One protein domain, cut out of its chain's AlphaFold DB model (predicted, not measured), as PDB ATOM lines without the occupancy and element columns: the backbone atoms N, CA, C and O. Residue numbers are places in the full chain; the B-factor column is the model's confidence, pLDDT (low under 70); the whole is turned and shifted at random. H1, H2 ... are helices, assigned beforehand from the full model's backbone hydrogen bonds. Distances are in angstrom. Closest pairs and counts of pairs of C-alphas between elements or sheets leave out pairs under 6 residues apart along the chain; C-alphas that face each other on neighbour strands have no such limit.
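AT A GLANCE: This is residues 29 to 60 and 93 to 173 of the 392 residues of an uncharacterized protein of Massariosphaeria phaeospora (UniProt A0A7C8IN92). A long rod of helices: H3 and H5, joined through the short H4, make one end as a V-like pair that folds back, and H6 carries on past the end of H5 with H2 side by side with it. H1 lies at the opposite end of the rod from H4. The printed part has 113 residues with six named helices, H1 to H6 in chain order, and no named strand; the class is all helix. The whole is only just extended, close to loose, with a radius of gyration of the C-alphas of 20.0 A and spans of 70 by 30 by 22 A.

IN THESE COORDINATES: H1 is residues 34 to 41, beginning at C-alpha 34 (244.918, 215.735, 203.085). H2 is residues 47 to 60, 20.0 A long. After the cut, H3 is residues 97 to 122, 37.4 A. H4 is residues 124 to 128. H5 is residues 131 to 151, 30.3 A. H6 is residues 156 to 173, 25.7 A, ending at C-alpha 173 (240.708, 206.740, 193.373).

HOW THE PARTS SIT: H3 and H6 are the hubs, touching three helices each. H2, H3, H5 and H6 form a bundle, a group of helices linked by touching pairs. Residues 102 to 109 of H3 touch residues 156 to 160 of H6, closest at the C-alphas of Ala 105 and Val 156, 4.9 A, at a shallow tilt of 24 degrees, opposite ways. H3 touches H5 at a steep tilt of 38 degrees, closest C-alphas Lys 113 and Leu 142, 6.9 A. H2 touches H6, closest C-alphas Glu 47 and Trp 170, 6.2 A. H1 only just touches H6, with 3 pairs of C-alphas within 8 A, closest Leu 40 and Ile 173, 7.1 A. H4 is close to but not clearly touching H3, closest C-alphas Leu 120 and Phe 126, 6.2 A. In each of the six helices every O i to N i+4 pair is within hydrogen-bond range.

THE WHOLE: The farthest C-alphas, Gly 31 and Ala 128, are 70.2 A apart. Residues 61 to 92 are not printed; C-alphas 60 and 93 are 24.2 A apart. The links printed whole are tight. Residues 59 to 60 have pLDDT under 70.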
ATOM      1  N   PRO A  29     248.756 209.747 199.703       79.25
ATOM      2  CA  PRO A  29     249.599 209.606 198.524       79.25
ATOM      3  C   PRO A  29     250.286 210.922 198.137       79.25
ATOM      4  O   PRO A  29     249.695 212.005 198.196       79.25
ATOM      5  N   THR A  30     251.543 210.826 197.698       72.12
ATOM      6  CA  THR A  30     252.371 211.978 197.325       72.12
ATOM      7  C   THR A  30     251.662 212.849 196.280       72.12
ATOM      8  O   THR A  30     251.341 212.379 195.189       72.12
ATOM      9  N   GLY A  31     251.438 214.131 196.591       71.00
ATOM     10  CA  GLY A  31     250.777 215.080 195.683       71.00
ATOM     11  C   GLY A  31     249.257 215.214 195.850       71.00
ATOM     12  O   GLY A  31     248.626 215.912 195.057       71.00
ATOM     13  N   PHE A  32     248.657 214.586 196.865       78.94
ATOM     14  CA  PHE A  32     247.310 214.930 197.326       78.94
ATOM     15  C   PHE A  32     247.367 215.792 198.582       78.94
ATOM     16  O   PHE A  32     248.147 215.538 199.500       78.94
ATOM     17  N   GLU A  33     246.490 216.791 198.649       85.69
ATOM     18  CA  GLU A  33     246.209 217.447 199.916       85.69
ATOM     19  C   GLU A  33     245.375 216.522 200.806       85.69
ATOM     20  O   GLU A  33     244.489 215.799 200.345       85.69
ATOM     21  N   LEU A  34     245.613 216.579 202.114       83.31
ATOM     22  CA  LEU A  34     244.918 215.735 203.085       83.31
ATOM     23  C   LEU A  34     243.396 215.959 203.080       83.31
ATOM     24  O   LEU A  34     242.635 215.019 203.306       83.31
ATOM     25  N   ALA A  35     242.940 217.183 202.805       85.56
ATOM     26  CA  ALA A  35     241.518 217.500 202.686       85.56
ATOM     27  C   ALA A  35     240.888 216.873 201.431       85.56
ATOM     28  O   ALA A  35     239.822 216.267 201.521       85.56
ATOM     29  N   GLU A  36     241.568 216.969 200.285       85.88
ATOM     30  CA  GLU A  36     241.124 216.356 199.030       85.88
ATOM     31  C   GLU A  36     241.083 214.832 199.139       85.88
ATOM     32  O   GLU A  36     240.097 214.208 198.748       85.88
ATOM     33  N   TRP A  37     242.118 214.233 199.736       86.31
ATOM     34  CA  TRP A  37     242.181 212.792 199.956       86.31
ATOM     35  C   TRP A  37     241.029 212.309 200.836       86.31
ATOM     36  O   TRP A  37     240.302 211.395 200.457       86.31
ATOM     37  N   LYS A  38     240.776 212.986 201.965       86.62
ATOM     38  CA  LYS A  38     239.642 212.663 202.845       86.62
ATOM     39  C   LYS A  38     238.290 212.812 202.151       86.62
ATOM     40  O   LYS A  38     237.392 212.023 202.432       86.62
ATOM     41  N   ALA A  39     238.130 213.802 201.273       86.94
ATOM     42  CA  ALA A  39     236.897 213.988 200.514       86.94
ATOM     43  C   ALA A  39     236.668 212.853 199.501       86.94
ATOM     44  O   ALA A  39     235.542 212.389 199.354       86.94
ATOM     45  N   LEU A  40     237.727 212.370 198.845       85.44
ATOM     46  CA  LEU A  40     237.649 211.263 197.887       85.44
ATOM     47  C   LEU A  40     237.434 209.911 198.576       85.44
ATOM     48  O   LEU A  40     236.611 209.104 198.135       85.44
ATOM     49  N   THR A  41     238.139 209.661 199.679       85.81
ATOM     50  CA  THR A  41     238.044 208.393 200.408       85.81
ATOM     51  C   THR A  41     236.885 208.354 201.398       85.81
ATOM     52  O   THR A  41     236.581 207.283 201.909       85.81
ATOM     53  N   ASN A  42     236.180 209.462 201.648       85.62
ATOM     54  CA  ASN A  42     235.219 209.629 202.753       85.62
ATOM     55  C   ASN A  42     235.846 209.402 204.144       85.62
ATOM     56  O   ASN A  42     235.163 208.992 205.081       85.62
ATOM     57  N   GLY A  43     237.151 209.649 204.278       83.06
ATOM     58  CA  GLY A  43     237.896 209.441 205.519       83.06
ATOM     59  C   GLY A  43     238.336 207.996 205.774       83.06
ATOM     60  O   GLY A  43     238.868 207.731 206.849       83.06
ATOM     61  N   PHE A  44     238.153 207.077 204.818       85.69
ATOM     62  CA  PHE A  44     238.769 205.750 204.883       85.69
ATOM     63  C   PHE A  44     240.254 205.816 204.487       85.69
ATOM     64  O   PHE A  44     240.641 206.599 203.619       85.69
ATOM     65  N   GLU A  45     241.080 204.999 205.142       82.31
ATOM     66  CA  GLU A  45     242.538 204.977 204.961       82.31
ATOM     67  C   GLU A  45     242.957 204.114 203.765       82.31
ATOM     68  O   GLU A  45     243.822 204.507 202.989       82.31
ATOM     69  N   SER A  46     242.300 202.968 203.584       85.94
ATOM     70  CA  SER A  46     242.559 202.013 202.507       85.94
ATOM     71  C   SER A  46     241.270 201.336 202.041       85.94
ATOM     72  O   SER A  46     240.235 201.396 202.716       85.94
ATOM     73  N   GLU A  47     241.351 200.653 200.899       87.50
ATOM     74  CA  GLU A  47     240.277 199.794 200.400       87.50
ATOM     75  C   GLU A  47     239.872 198.740 201.425       87.50
ATOM     76  O   GLU A  47     238.688 198.602 201.738       87.50
ATOM     77  N   GLU A  48     240.860 198.077 202.026       86.50
ATOM     78  CA  GLU A  48     240.629 197.100 203.085       86.50
ATOM     79  C   GLU A  48     239.865 197.717 204.262       86.50
ATOM     80  O   GLU A  48     238.962 197.087 204.806       86.50
ATOM     81  N   HIS A  49     240.168 198.962 204.639       87.94
ATOM     82  CA  HIS A  49     239.479 199.639 205.736       87.94
ATOM     83  C   HIS A  49     238.006 199.936 205.413       87.94
ATOM     84  O   HIS A  49     237.132 199.692 206.249       87.94
ATOM     85  N   GLU A  50     237.698 200.406 204.199       90.12
ATOM     86  CA  GLU A  50     236.307 200.615 203.770       90.12
ATOM     87  C   GLU A  50     235.541 199.287 203.698       90.12
ATOM     88  O   GLU A  50     234.426 199.185 204.214       90.12
ATOM     89  N   VAL A  51     236.156 198.243 203.136       89.25
ATOM     90  CA  VAL A  51     235.591 196.888 203.095       89.25
ATOM     91  C   VAL A  51     235.312 196.374 204.506       89.25
ATOM     92  O   VAL A  51     234.205 195.912 204.790       89.25
ATOM     93  N   LEU A  52     236.282 196.468 205.417       86.62
ATOM     94  CA  LEU A  52     236.124 196.029 206.802       86.62
ATOM     95  C   LEU A  52     235.025 196.815 207.521       86.62
ATOM     96  O   LEU A  52     234.271 196.216 208.287       86.62
ATOM     97  N   SER A  53     234.876 198.112 207.240       87.00
ATOM     98  CA  SER A  53     233.759 198.914 207.749       87.00
ATOM     99  C   SER A  53     232.413 198.397 207.232       87.00
ATOM    100  O   SER A  53     231.498 198.191 208.026       87.00
ATOM    101  N   VAL A  54     232.290 198.100 205.933       87.38
ATOM    102  CA  VAL A  54     231.066 197.519 205.341       87.38
ATOM    103  C   VAL A  54     230.739 196.157 205.968       87.38
ATOM    104  O   VAL A  54     229.579 195.851 206.265       87.38
ATOM    105  N   LEU A  55     231.762 195.335 206.210       86.06
ATOM    106  CA  LEU A  55     231.628 194.050 206.893       86.06
ATOM    107  C   LEU A  55     231.232 194.217 208.370       86.06
ATOM    108  O   LEU A  55     230.447 193.420 208.890       86.06
ATOM    109  N   ALA A  56     231.736 195.247 209.046       82.81
ATOM    110  CA  ALA A  56     231.392 195.556 210.427       82.81
ATOM    111  C   ALA A  56     229.950 196.067 210.560       82.81
ATOM    112  O   ALA A  56     229.232 195.620 211.460       82.81
ATOM    113  N   ASP A  57     229.490 196.922 209.645       78.81
ATOM    114  CA  ASP A  57     228.116 197.440 209.615       78.81
ATOM    115  C   ASP A  57     227.095 196.305 209.490       78.81
ATOM    116  O   ASP A  57     226.108 196.245 210.232       78.81
ATOM    117  N   ARG A  58     227.402 195.311 208.649       75.25
ATOM    118  CA  ARG A  58     226.638 194.060 208.544       75.25
ATOM    119  C   ARG A  58     226.523 193.326 209.890       75.25
ATOM    120  O   ARG A  58     225.480 192.740 210.192       75.25
ATOM    121  N   GLY A  59     227.587 193.331 210.694       62.88
ATOM    122  CA  GLY A  59     227.657 192.673 212.003       62.88
ATOM    123  C   GLY A  59     227.006 193.449 213.155       62.88
ATOM    124  O   GLY A  59     226.717 192.863 214.200       62.88
ATOM    125  N   CYS A  60     226.736 194.748 212.991       54.00
ATOM    126  CA  CYS A  60     226.326 195.619 214.096       54.00
ATOM    127  C   CYS A  60     224.813 195.644 214.389       54.00
ATOM    128  O   CYS A  60     224.407 196.127 215.447       54.00
ATOM    129  N   ALA A  93     239.193 177.443 204.814       74.00
ATOM    130  CA  ALA A  93     240.422 177.991 205.365       74.00
ATOM    131  C   ALA A  93     241.025 179.044 204.423       74.00
ATOM    132  O   ALA A  93     241.370 180.134 204.886       74.00
ATOM    133  N   HIS A  94     241.044 178.761 203.116       76.56
ATOM    134  CA  HIS A  94     241.632 179.629 202.091       76.56
ATOM    135  C   HIS A  94     240.762 180.825 201.673       76.56
ATOM    136  O   HIS A  94     241.234 181.686 200.936       76.56
ATOM    137  N   LEU A  95     239.510 180.927 202.134       77.50
ATOM    138  CA  LEU A  95     238.673 182.083 201.805       77.50
ATOM    139  C   LEU A  95     239.214 183.370 202.447       77.50
ATOM    140  O   LEU A  95     239.504 183.405 203.652       77.50
ATOM    141  N   SER A  96     239.240 184.444 201.655       85.12
ATOM    142  CA  SER A  96     239.437 185.812 202.140       85.12
ATOM    143  C   SER A  96     238.351 186.200 203.154       85.12
ATOM    144  O   SER A  96     237.306 185.546 203.261       85.12
ATOM    145  N   ALA A  97     238.584 187.265 203.924       83.19
ATOM    146  CA  ALA A  97     237.598 187.768 204.885       83.19
ATOM    147  C   ALA A  97     236.260 188.118 204.204       83.19
ATOM    148  O   ALA A  97     235.193 187.743 204.695       83.19
ATOM    149  N   GLU A  98     236.322 188.743 203.027       86.56
ATOM    150  CA  GLU A  98     235.162 189.026 202.180       86.56
ATOM    151  C   GLU A  98     234.464 187.746 201.708       86.56
ATOM    152  O   GLU A  98     233.248 187.603 201.856       86.56
ATOM    153  N   GLY A  99     235.230 186.775 201.196       86.69
ATOM    154  CA  GLY A  99     234.696 185.500 200.720       86.69
ATOM    155  C   GLY A  99     233.975 184.722 201.823       86.69
ATOM    156  O   GLY A  99     232.905 184.155 201.589       86.69
ATOM    157  N   LYS A 100     234.509 184.758 203.050       86.25
ATOM    158  CA  LYS A 100     233.852 184.208 204.246       86.25
ATOM    159  C   LYS A 100     232.530 184.921 204.531       86.25
ATOM    160  O   LYS A 100     231.504 184.261 204.679       86.25
ATOM    161  N   ALA A 101     232.516 186.253 204.520       85.94
ATOM    162  CA  ALA A 101     231.308 187.029 204.789       85.94
ATOM    163  C   ALA A 101     230.196 186.813 203.745       85.94
ATOM    164  O   ALA A 101     229.018 186.733 204.106       85.94
ATOM    165  N   ILE A 102     230.551 186.674 202.464       89.81
ATOM    166  CA  ILE A 102     229.605 186.347 201.385       89.81
ATOM    167  C   ILE A 102     229.050 184.927 201.566       89.81
ATOM    168  O   ILE A 102     227.842 184.709 201.424       89.81
ATOM    169  N   ALA A 103     229.899 183.958 201.917       87.25
ATOM    170  CA  ALA A 103     229.463 182.587 202.180       87.25
ATOM    171  C   ALA A 103     228.490 182.518 203.372       87.25
ATOM    172  O   ALA A 103     227.428 181.893 203.265       87.25
ATOM    173  N   ASP A 104     228.796 183.224 204.461       86.00
ATOM    174  CA  ASP A 104     227.936 183.323 205.643       86.00
ATOM    175  C   ASP A 104     226.603 184.009 205.319       86.00
ATOM    176  O   ASP A 104     225.539 183.579 205.778       86.00
ATOM    177  N   ALA A 105     226.627 185.045 204.475       86.69
ATOM    178  CA  ALA A 105     225.420 185.681 203.962       86.69
ATOM    179  C   ALA A 105     224.539 184.692 203.200       86.69
ATOM    180  O   ALA A 105     223.335 184.609 203.453       86.69
ATOM    181  N   SER A 106     225.150 183.892 202.325       89.75
ATOM    182  CA  SER A 106     224.436 182.926 201.491       89.75
ATOM    183  C   SER A 106     223.821 181.819 202.333       89.75
ATOM    184  O   SER A 106     222.661 181.447 202.135       89.75
ATOM    185  N   ALA A 107     224.555 181.336 203.335       87.75
ATOM    186  CA  ALA A 107     224.033 180.390 204.309       87.75
ATOM    187  C   ALA A 107     222.854 180.984 205.101       87.75
ATOM    188  O   ALA A 107     221.826 180.320 205.262       87.75
ATOM    189  N   GLY A 108     222.962 182.244 205.530       87.25
ATOM    190  CA  GLY A 108     221.895 182.963 206.225       87.25
ATOM    191  C   GLY A 108     220.626 183.130 205.385       87.25
ATOM    192  O   GLY A 108     219.523 182.929 205.899       87.25
ATOM    193  N   ASP A 109     220.763 183.445 204.095       88.75
ATOM    194  CA  ASP A 109     219.635 183.568 203.163       88.75
ATOM    195  C   ASP A 109     218.955 182.209 202.952       88.75
ATOM    196  O   ASP A 109     217.738 182.086 203.119       88.75
ATOM    197  N   ARG A 110     219.731 181.144 202.710       88.62
ATOM    198  CA  ARG A 110     219.201 179.770 202.602       88.62
ATOM    199  C   ARG A 110     218.458 179.345 203.867       88.62
ATOM    200  O   ARG A 110     217.372 178.768 203.782       88.62
ATOM    201  N   GLN A 111     219.013 179.647 205.040       87.88
ATOM    202  CA  GLN A 111     218.381 179.333 206.317       87.88
ATOM    203  C   GLN A 111     217.069 180.103 206.495       87.88
ATOM    204  O   GLN A 111     216.077 179.515 206.927       87.88
ATOM    205  N   ALA A 112     217.025 181.388 206.138       89.12
ATOM    206  CA  ALA A 112     215.812 182.194 206.219       89.12
ATOM    207  C   ALA A 112     214.706 181.651 205.300       89.12
ATOM    208  O   ALA A 112     213.584 181.432 205.764       89.12
ATOM    209  N   LYS A 113     215.041 181.321 204.045       91.94
ATOM    210  CA  LYS A 113     214.111 180.698 203.086       91.94
ATOM    211  C   LYS A 113     213.604 179.341 203.586       91.94
ATOM    212  O   LYS A 113     212.406 179.057 203.522       91.94
ATOM    213  N   TYR A 114     214.482 178.520 204.165       91.88
ATOM    214  CA  TYR A 114     214.092 177.249 204.783       91.88
ATOM    215  C   TYR A 114     213.124 177.446 205.961       91.88
ATOM    216  O   TYR A 114     212.103 176.761 206.041       91.88
ATOM    217  N   GLN A 115     213.407 178.392 206.862       91.69
ATOM    218  CA  GLN A 115     212.542 178.682 208.009       91.69
ATOM    219  C   GLN A 115     211.186 179.246 207.577       91.69
ATOM    220  O   GLN A 115     210.169 178.861 208.153       91.69
ATOM    221  N   LEU A 116     211.143 180.095 206.546       92.12
ATOM    222  CA  LEU A 116     209.892 180.573 205.957       92.12
ATOM    223  C   LEU A 116     209.066 179.403 205.422       92.12
ATOM    224  O   LEU A 116     207.919 179.227 205.825       92.12
ATOM    225  N   LYS A 117     209.669 178.542 204.593       91.38
ATOM    226  CA  LYS A 117     208.998 177.354 204.050       91.38
ATOM    227  C   LYS A 117     208.485 176.437 205.160       91.38
ATOM    228  O   LYS A 117     207.376 175.919 205.067       91.38
ATOM    229  N   LYS A 118     209.267 176.252 206.227       93.25
ATOM    230  CA  LYS A 118     208.863 175.480 207.408       93.25
ATOM    231  C   LYS A 118     207.663 176.114 208.122       93.25
ATOM    232  O   LYS A 118     206.743 175.393 208.487       93.25
ATOM    233  N   ARG A 119     207.655 177.440 208.300       93.69
ATOM    234  CA  ARG A 119     206.545 178.183 208.920       93.69
ATOM    235  C   ARG A 119     205.276 178.134 208.076       93.69
ATOM    236  O   ARG A 119     204.213 177.894 208.630       93.69
ATOM    237  N   LEU A 120     205.384 178.316 206.759       91.44
ATOM    238  CA  LEU A 120     204.243 178.228 205.846       91.44
ATOM    239  C   LEU A 120     203.629 176.828 205.868       91.44
ATOM    240  O   LEU A 120     202.430 176.702 206.061       91.44
ATOM    241  N   LYS A 121     204.446 175.770 205.810       90.00
ATOM    242  CA  LYS A 121     203.965 174.382 205.924       90.00
ATOM    243  C   LYS A 121     203.300 174.044 207.262       90.00
ATOM    244  O   LYS A 121     202.586 173.054 207.330       90.00
ATOM    245  N   ALA A 122     203.569 174.812 208.315       91.94
ATOM    246  CA  ALA A 122     202.917 174.636 209.608       91.94
ATOM    247  C   ALA A 122     201.543 175.328 209.683       91.94
ATOM    248  O   ALA A 122     200.781 175.036 210.598       91.94
ATOM    249  N   LYS A 123     201.225 176.245 208.755       92.25
ATOM    250  CA  LYS A 123     199.909 176.892 208.681       92.25
ATOM    251  C   LYS A 123     198.933 175.969 207.952       92.25
ATOM    252  O   LYS A 123     199.153 175.643 206.786       92.25
ATOM    253  N   GLU A 124     197.841 175.605 208.618       89.56
ATOM    254  CA  GLU A 124     196.794 174.752 208.037       89.56
ATOM    255  C   GLU A 124     196.197 175.370 206.765       89.56
ATOM    256  O   GLU A 124     196.024 174.672 205.768       89.56
ATOM    257  N   GLU A 125     195.996 176.694 206.764       90.44
ATOM    258  CA  GLU A 125     195.543 177.471 205.603       90.44
ATOM    259  C   GLU A 125     196.417 177.193 204.377       90.44
ATOM    260  O   GLU A 125     195.912 176.768 203.347       90.44
ATOM    261  N   PHE A 126     197.742 177.319 204.509       88.00
ATOM    262  CA  PHE A 126     198.682 177.085 203.411       88.00
ATOM    263  C   PHE A 126     198.611 175.643 202.896       88.00
ATOM    264  O   PHE A 126     198.654 175.414 201.692       88.00
ATOM    265  N   THR A 127     198.474 174.657 203.786       88.94
ATOM    266  CA  THR A 127     198.360 173.250 203.371       88.94
ATOM    267  C   THR A 127     197.023 172.912 202.714       88.94
ATOM    268  O   THR A 127     196.970 171.973 201.923       88.94
ATOM    269  N   ALA A 128     195.968 173.678 203.005       91.50
ATOM    270  CA  ALA A 128     194.645 173.516 202.411       91.50
ATOM    271  C   ALA A 128     194.523 174.157 201.014       91.50
ATOM    272  O   ALA A 128     193.605 173.815 200.269       91.50
ATOM    273  N   LEU A 129     195.435 175.066 200.643       90.44
ATOM    274  CA  LEU A 129     195.477 175.674 199.309       90.44
ATOM    275  C   LEU A 129     195.829 174.650 198.217       90.44
ATOM    276  O   LEU A 129     196.528 173.663 198.458       90.44
ATOM    277  N   SER A 130     195.410 174.940 196.980       93.50
ATOM    278  CA  SER A 130     195.847 174.184 195.804       93.50
ATOM    279  C   SER A 130     197.369 174.285 195.622       93.50
ATOM    280  O   SER A 130     197.994 175.274 196.011       93.50
ATOM    281  N   ALA A 131     197.995 173.292 194.983       89.38
ATOM    282  CA  ALA A 131     199.445 173.301 194.758       89.38
ATOM    283  C   ALA A 131     199.927 174.530 193.959       89.38
ATOM    284  O   ALA A 131     201.051 175.000 194.143       89.38
ATOM    285  N   HIS A 132     199.079 175.055 193.073       91.25
ATOM    286  CA  HIS A 132     199.356 176.270 192.319       91.25
ATOM    287  C   HIS A 132     199.331 177.514 193.223       91.25
ATOM    288  O   HIS A 132     200.260 178.323 193.185       91.25
ATOM    289  N   ASP A 133     198.332 177.629 194.096       91.25
ATOM    290  CA  ASP A 133     198.193 178.791 194.980       91.25
ATOM    291  C   ASP A 133     199.235 178.771 196.110       91.25
ATOM    292  O   ASP A 133     199.769 179.818 196.474       91.25
ATOM    293  N   GLN A 134     199.637 177.582 196.576       87.50
ATOM    294  CA  GLN A 134     200.784 177.405 197.474       87.50
ATOM    295  C   GLN A 134     202.084 177.946 196.868       87.50
ATOM    296  O   GLN A 134     202.863 178.603 197.559       87.50
ATOM    297  N   LYS A 135     202.338 177.679 195.578       91.62
ATOM    298  CA  LYS A 135     203.526 178.195 194.880       91.62
ATOM    299  C   LYS A 135     203.484 179.716 194.770       91.62
ATOM    300  O   LYS A 135     204.495 180.352 195.051       91.62
ATOM    301  N   LYS A 136     202.327 180.287 194.414       93.62
ATOM    302  CA  LYS A 136     202.142 181.743 194.333       93.62
ATOM    303  C   LYS A 136     202.382 182.417 195.682       93.62
ATOM    304  O   LYS A 136     203.213 183.311 195.761       93.62
ATOM    305  N   GLN A 137     201.738 181.935 196.744       91.25
ATOM    306  CA  GLN A 137     201.909 182.497 198.085       91.25
ATOM    307  C   GLN A 137     203.348 182.347 198.602       91.25
ATOM    308  O   GLN A 137     203.880 183.244 199.250       91.25
ATOM    309  N   LEU A 138     204.009 181.222 198.310       91.88
ATOM    310  CA  LEU A 138     205.408 181.029 198.683       91.88
ATOM    311  C   LEU A 138     206.337 181.992 197.933       91.88
ATOM    312  O   LEU A 138     207.278 182.490 198.542       91.88
ATOM    313  N   ALA A 139     206.083 182.268 196.651       93.12
ATOM    314  CA  ALA A 139     206.859 183.236 195.880       93.12
ATOM    315  C   ALA A 139     206.710 184.658 196.445       93.12
ATOM    316  O   ALA A 139     207.721 185.302 196.710       93.12
ATOM    317  N   THR A 140     205.480 185.100 196.732       94.50
ATOM    318  CA  THR A 140     205.231 186.437 197.302       94.50
ATOM    319  C   THR A 140     205.867 186.607 198.682       94.50
ATOM    320  O   THR A 140     206.455 187.636 198.988       94.50
ATOM    321  N   GLU A 141     205.791 185.581 199.534       92.94
ATOM    322  CA  GLU A 141     206.401 185.615 200.871       92.94
ATOM    323  C   GLU A 141     207.938 185.554 200.811       92.94
ATOM    324  O   GLU A 141     208.615 186.106 201.679       92.94
ATOM    325  N   LEU A 142     208.508 184.891 199.797       93.50
ATOM    326  CA  LEU A 142     209.954 184.889 199.567       93.50
ATOM    327  C   LEU A 142     210.458 186.257 199.113       93.50
ATOM    328  O   LEU A 142     211.473 186.704 199.631       93.50
ATOM    329  N   GLU A 143     209.750 186.918 198.201       95.06
ATOM    330  CA  GLU A 143     210.094 188.266 197.735       95.06
ATOM    331  C   GLU A 143     210.069 189.271 198.895       95.06
ATOM    332  O   GLU A 143     211.052 189.972 199.137       95.06
ATOM    333  N   LEU A 144     209.016 189.237 199.722       95.00
ATOM    334  CA  LEU A 144     208.939 190.049 200.942       95.00
ATOM    335  C   LEU A 144     210.086 189.757 201.917       95.00
ATOM    336  O   LEU A 144     210.618 190.674 202.548       95.00
ATOM    337  N   LEU A 145     210.472 188.488 202.071       93.69
ATOM    338  CA  LEU A 145     211.599 188.102 202.918       93.69
ATOM    339  C   LEU A 145     212.919 188.644 202.363       93.69
ATOM    340  O   LEU A 145     213.729 189.161 203.139       93.69
ATOM    341  N   ASP A 146     213.145 188.527 201.058       91.06
ATOM    342  CA  ASP A 146     214.364 188.989 200.398       91.06
ATOM    343  C   ASP A 146     214.472 190.525 200.498       91.06
ATOM    344  O   ASP A 146     215.506 191.035 200.941       91.06
ATOM    345  N   GLU A 147     213.376 191.262 200.280       94.19
ATOM    346  CA  GLU A 147     213.308 192.711 200.515       94.19
ATOM    347  C   GLU A 147     213.605 193.096 201.970       94.19
ATOM    348  O   GLU A 147     214.397 194.005 202.237       94.19
ATOM    349  N   GLN A 148     212.986 192.414 202.939       93.12
ATOM    350  CA  GLN A 148     213.219 192.679 204.362       93.12
ATOM    351  C   GLN A 148     214.684 192.454 204.734       93.12
ATOM    352  O   GLN A 148     215.263 193.234 205.492       93.12
ATOM    353  N   ARG A 149     215.303 191.396 204.201       90.06
ATOM    354  CA  ARG A 149     216.714 191.086 204.449       90.06
ATOM    355  C   ARG A 149     217.648 192.073 203.768       90.06
ATOM    356  O   ARG A 149     218.664 192.417 204.371       90.06
ATOM    357  N   TYR A 150     217.300 192.546 202.575       92.00
ATOM    358  CA  TYR A 150     218.035 193.601 201.884       92.00
ATOM    359  C   TYR A 150     217.984 194.915 202.671       92.00
ATOM    360  O   TYR A 150     219.029 195.478 202.994       92.00
ATOM    361  N   ARG A 151     216.790 195.360 203.093       90.69
ATOM    362  CA  ARG A 151     216.620 196.567 203.927       90.69
ATOM    363  C   ARG A 151     217.328 196.446 205.277       90.69
ATOM    364  O   ARG A 151     217.874 197.425 205.772       90.69
ATOM    365  N   ALA A 152     217.357 195.245 205.852       88.25
ATOM    366  CA  ALA A 152     218.076 194.954 207.090       88.25
ATOM    367  C   ALA A 152     219.587 194.722 206.901       88.25
ATOM    368  O   ALA A 152     220.242 194.365 207.879       88.25
ATOM    369  N   GLN A 153     220.127 194.878 205.682       89.44
ATOM    370  CA  GLN A 153     221.554 194.733 205.357       89.44
ATOM    371  C   GLN A 153     222.128 193.332 205.649       89.44
ATOM    372  O   GLN A 153     223.308 193.155 205.945       89.44
ATOM    373  N   LYS A 154     221.275 192.303 205.595       85.88
ATOM    374  CA  LYS A 154     221.626 190.913 205.940       85.88
ATOM    375  C   LYS A 154     221.725 189.994 204.728       85.88
ATOM    376  O   LYS A 154     222.323 188.920 204.853       85.88
ATOM    377  N   SER A 155     221.151 190.394 203.595       89.62
ATOM    378  CA  SER A 155     221.180 189.601 202.366       89.62
ATOM    379  C   SER A 155     222.581 189.535 201.755       89.62
ATOM    380  O   SER A 155     223.446 190.378 202.024       89.62
ATOM    381  N   VAL A 156     222.817 188.499 200.948       92.56
ATOM    382  CA  VAL A 156     224.010 188.400 200.091       92.56
ATOM    383  C   VAL A 156     224.035 189.537 199.084       92.56
ATOM    384  O   VAL A 156     225.066 190.180 198.918       92.56
ATOM    385  N   GLU A 157     222.895 189.796 198.448       92.69
ATOM    386  CA  GLU A 157     222.771 190.778 197.371       92.69
ATOM    387  C   GLU A 157     223.152 192.181 197.835       92.69
ATOM    388  O   GLU A 157     223.888 192.885 197.148       92.69
ATOM    389  N   TRP A 158     222.720 192.571 199.039       93.81
ATOM    390  CA  TRP A 158     223.117 193.846 199.628       93.81
ATOM    391  C   TRP A 158     224.635 193.925 199.821       93.81
ATOM    392  O   TRP A 158     225.250 194.923 199.447       93.81
ATOM    393  N   LEU A 159     225.243 192.868 200.371       92.12
ATOM    394  CA  LEU A 159     226.677 192.845 200.656       92.12
ATOM    395  C   LEU A 159     227.499 192.894 199.365       92.12
ATOM    396  O   LEU A 159     228.412 193.705 199.262       92.12
ATOM    397  N   GLN A 160     227.152 192.079 198.370       93.38
ATOM    398  CA  GLN A 160     227.832 192.072 197.074       93.38
ATOM    399  C   GLN A 160     227.705 193.418 196.358       93.38
ATOM    400  O   GLN A 160     228.694 193.925 195.833       93.38
ATOM    401  N   ALA A 161     226.520 194.035 196.382       92.81
ATOM    402  CA  ALA A 161     226.326 195.360 195.805       92.81
ATOM    403  C   ALA A 161     227.188 196.419 196.511       92.81
ATOM    404  O   ALA A 161     227.790 197.263 195.849       92.81
ATOM    405  N   LYS A 162     227.283 196.373 197.846       92.62
ATOM    406  CA  LYS A 162     228.095 197.317 198.624       92.62
ATOM    407  C   LYS A 162     229.594 197.127 198.424       92.62
ATOM    408  O   LYS A 162     230.273 198.120 198.192       92.62
ATOM    409  N   LEU A 163     230.084 195.889 198.436       92.75
ATOM    410  CA  LEU A 163     231.485 195.590 198.129       92.75
ATOM    411  C   LEU A 163     231.829 196.026 196.701       92.75
ATOM    412  O   LEU A 163     232.789 196.757 196.494       92.75
ATOM    413  N   GLY A 164     230.976 195.713 195.722       92.56
ATOM    414  CA  GLY A 164     231.171 196.160 194.341       92.56
ATOM    415  C   GLY A 164     231.216 197.686 194.185       92.56
ATOM    416  O   GLY A 164     231.947 198.193 193.337       92.56
ATOM    417  N   LEU A 165     230.463 198.439 194.994       92.38
ATOM    418  CA  LEU A 165     230.553 199.902 195.028       92.38
ATOM    419  C   LEU A 165     231.863 200.388 195.660       92.38
ATOM    420  O   LEU A 165     232.454 201.324 195.122       92.38
ATOM    421  N   ALA A 166     232.315 199.755 196.746       91.19
ATOM    422  CA  ALA A 166     233.593 200.067 197.383       91.19
ATOM    423  C   ALA A 166     234.756 199.839 196.405       91.19
ATOM    424  O   ALA A 166     235.483 200.783 196.110       91.19
ATOM    425  N   HIS A 167     234.851 198.659 195.785       91.75
ATOM    426  CA  HIS A 167     235.894 198.363 194.796       91.75
ATOM    427  C   HIS A 167     235.864 199.340 193.612       91.75
ATOM    428  O   HIS A 167     236.891 199.870 193.206       91.75
ATOM    429  N   LYS A 168     234.677 199.665 193.075       91.81
ATOM    430  CA  LYS A 168     234.551 200.656 191.987       91.81
ATOM    431  C   LYS A 168     235.017 202.048 192.399       91.81
ATOM    432  O   LYS A 168     235.566 202.771 191.571       91.81
ATOM    433  N   LYS A 169     234.750 202.452 193.641       92.62
ATOM    434  CA  LYS A 169     235.209 203.731 194.184       92.62
ATOM    435  C   LYS A 169     236.733 203.731 194.302       92.62
ATOM    436  O   LYS A 169     237.357 204.635 193.761       92.62
ATOM    437  N   TRP A 170     237.320 202.705 194.917       90.94
ATOM    438  CA  TRP A 170     238.773 202.591 195.060       90.94
ATOM    439  C   TRP A 170     239.492 202.495 193.719       90.94
ATOM    440  O   TRP A 170     240.466 203.207 193.517       90.94
ATOM    441  N   ALA A 171     238.947 201.765 192.746       89.62
ATOM    442  CA  ALA A 171     239.483 201.729 191.387       89.62
ATOM    443  C   ALA A 171     239.566 203.124 190.740       89.62
ATOM    444  O   ALA A 171     240.556 203.441 190.079       89.62
ATOM    445  N   ARG A 172     238.557 203.985 190.948       90.62
ATOM    446  CA  ARG A 172     238.603 205.382 190.476       90.62
ATOM    447  C   ARG A 172     239.655 206.191 191.222       90.62
ATOM    448  O   ARG A 172     240.412 206.909 190.587       90.62
ATOM    449  N   ILE A 173     239.722 206.042 192.544       89.75
ATOM    450  CA  ILE A 173     240.708 206.740 193.373       89.75
ATOM    451  C   ILE A 173     242.130 206.358 192.947       89.75
ATOM    452  O   ILE A 173     242.952 207.245 192.743       89.75
TER     453      ILE A 173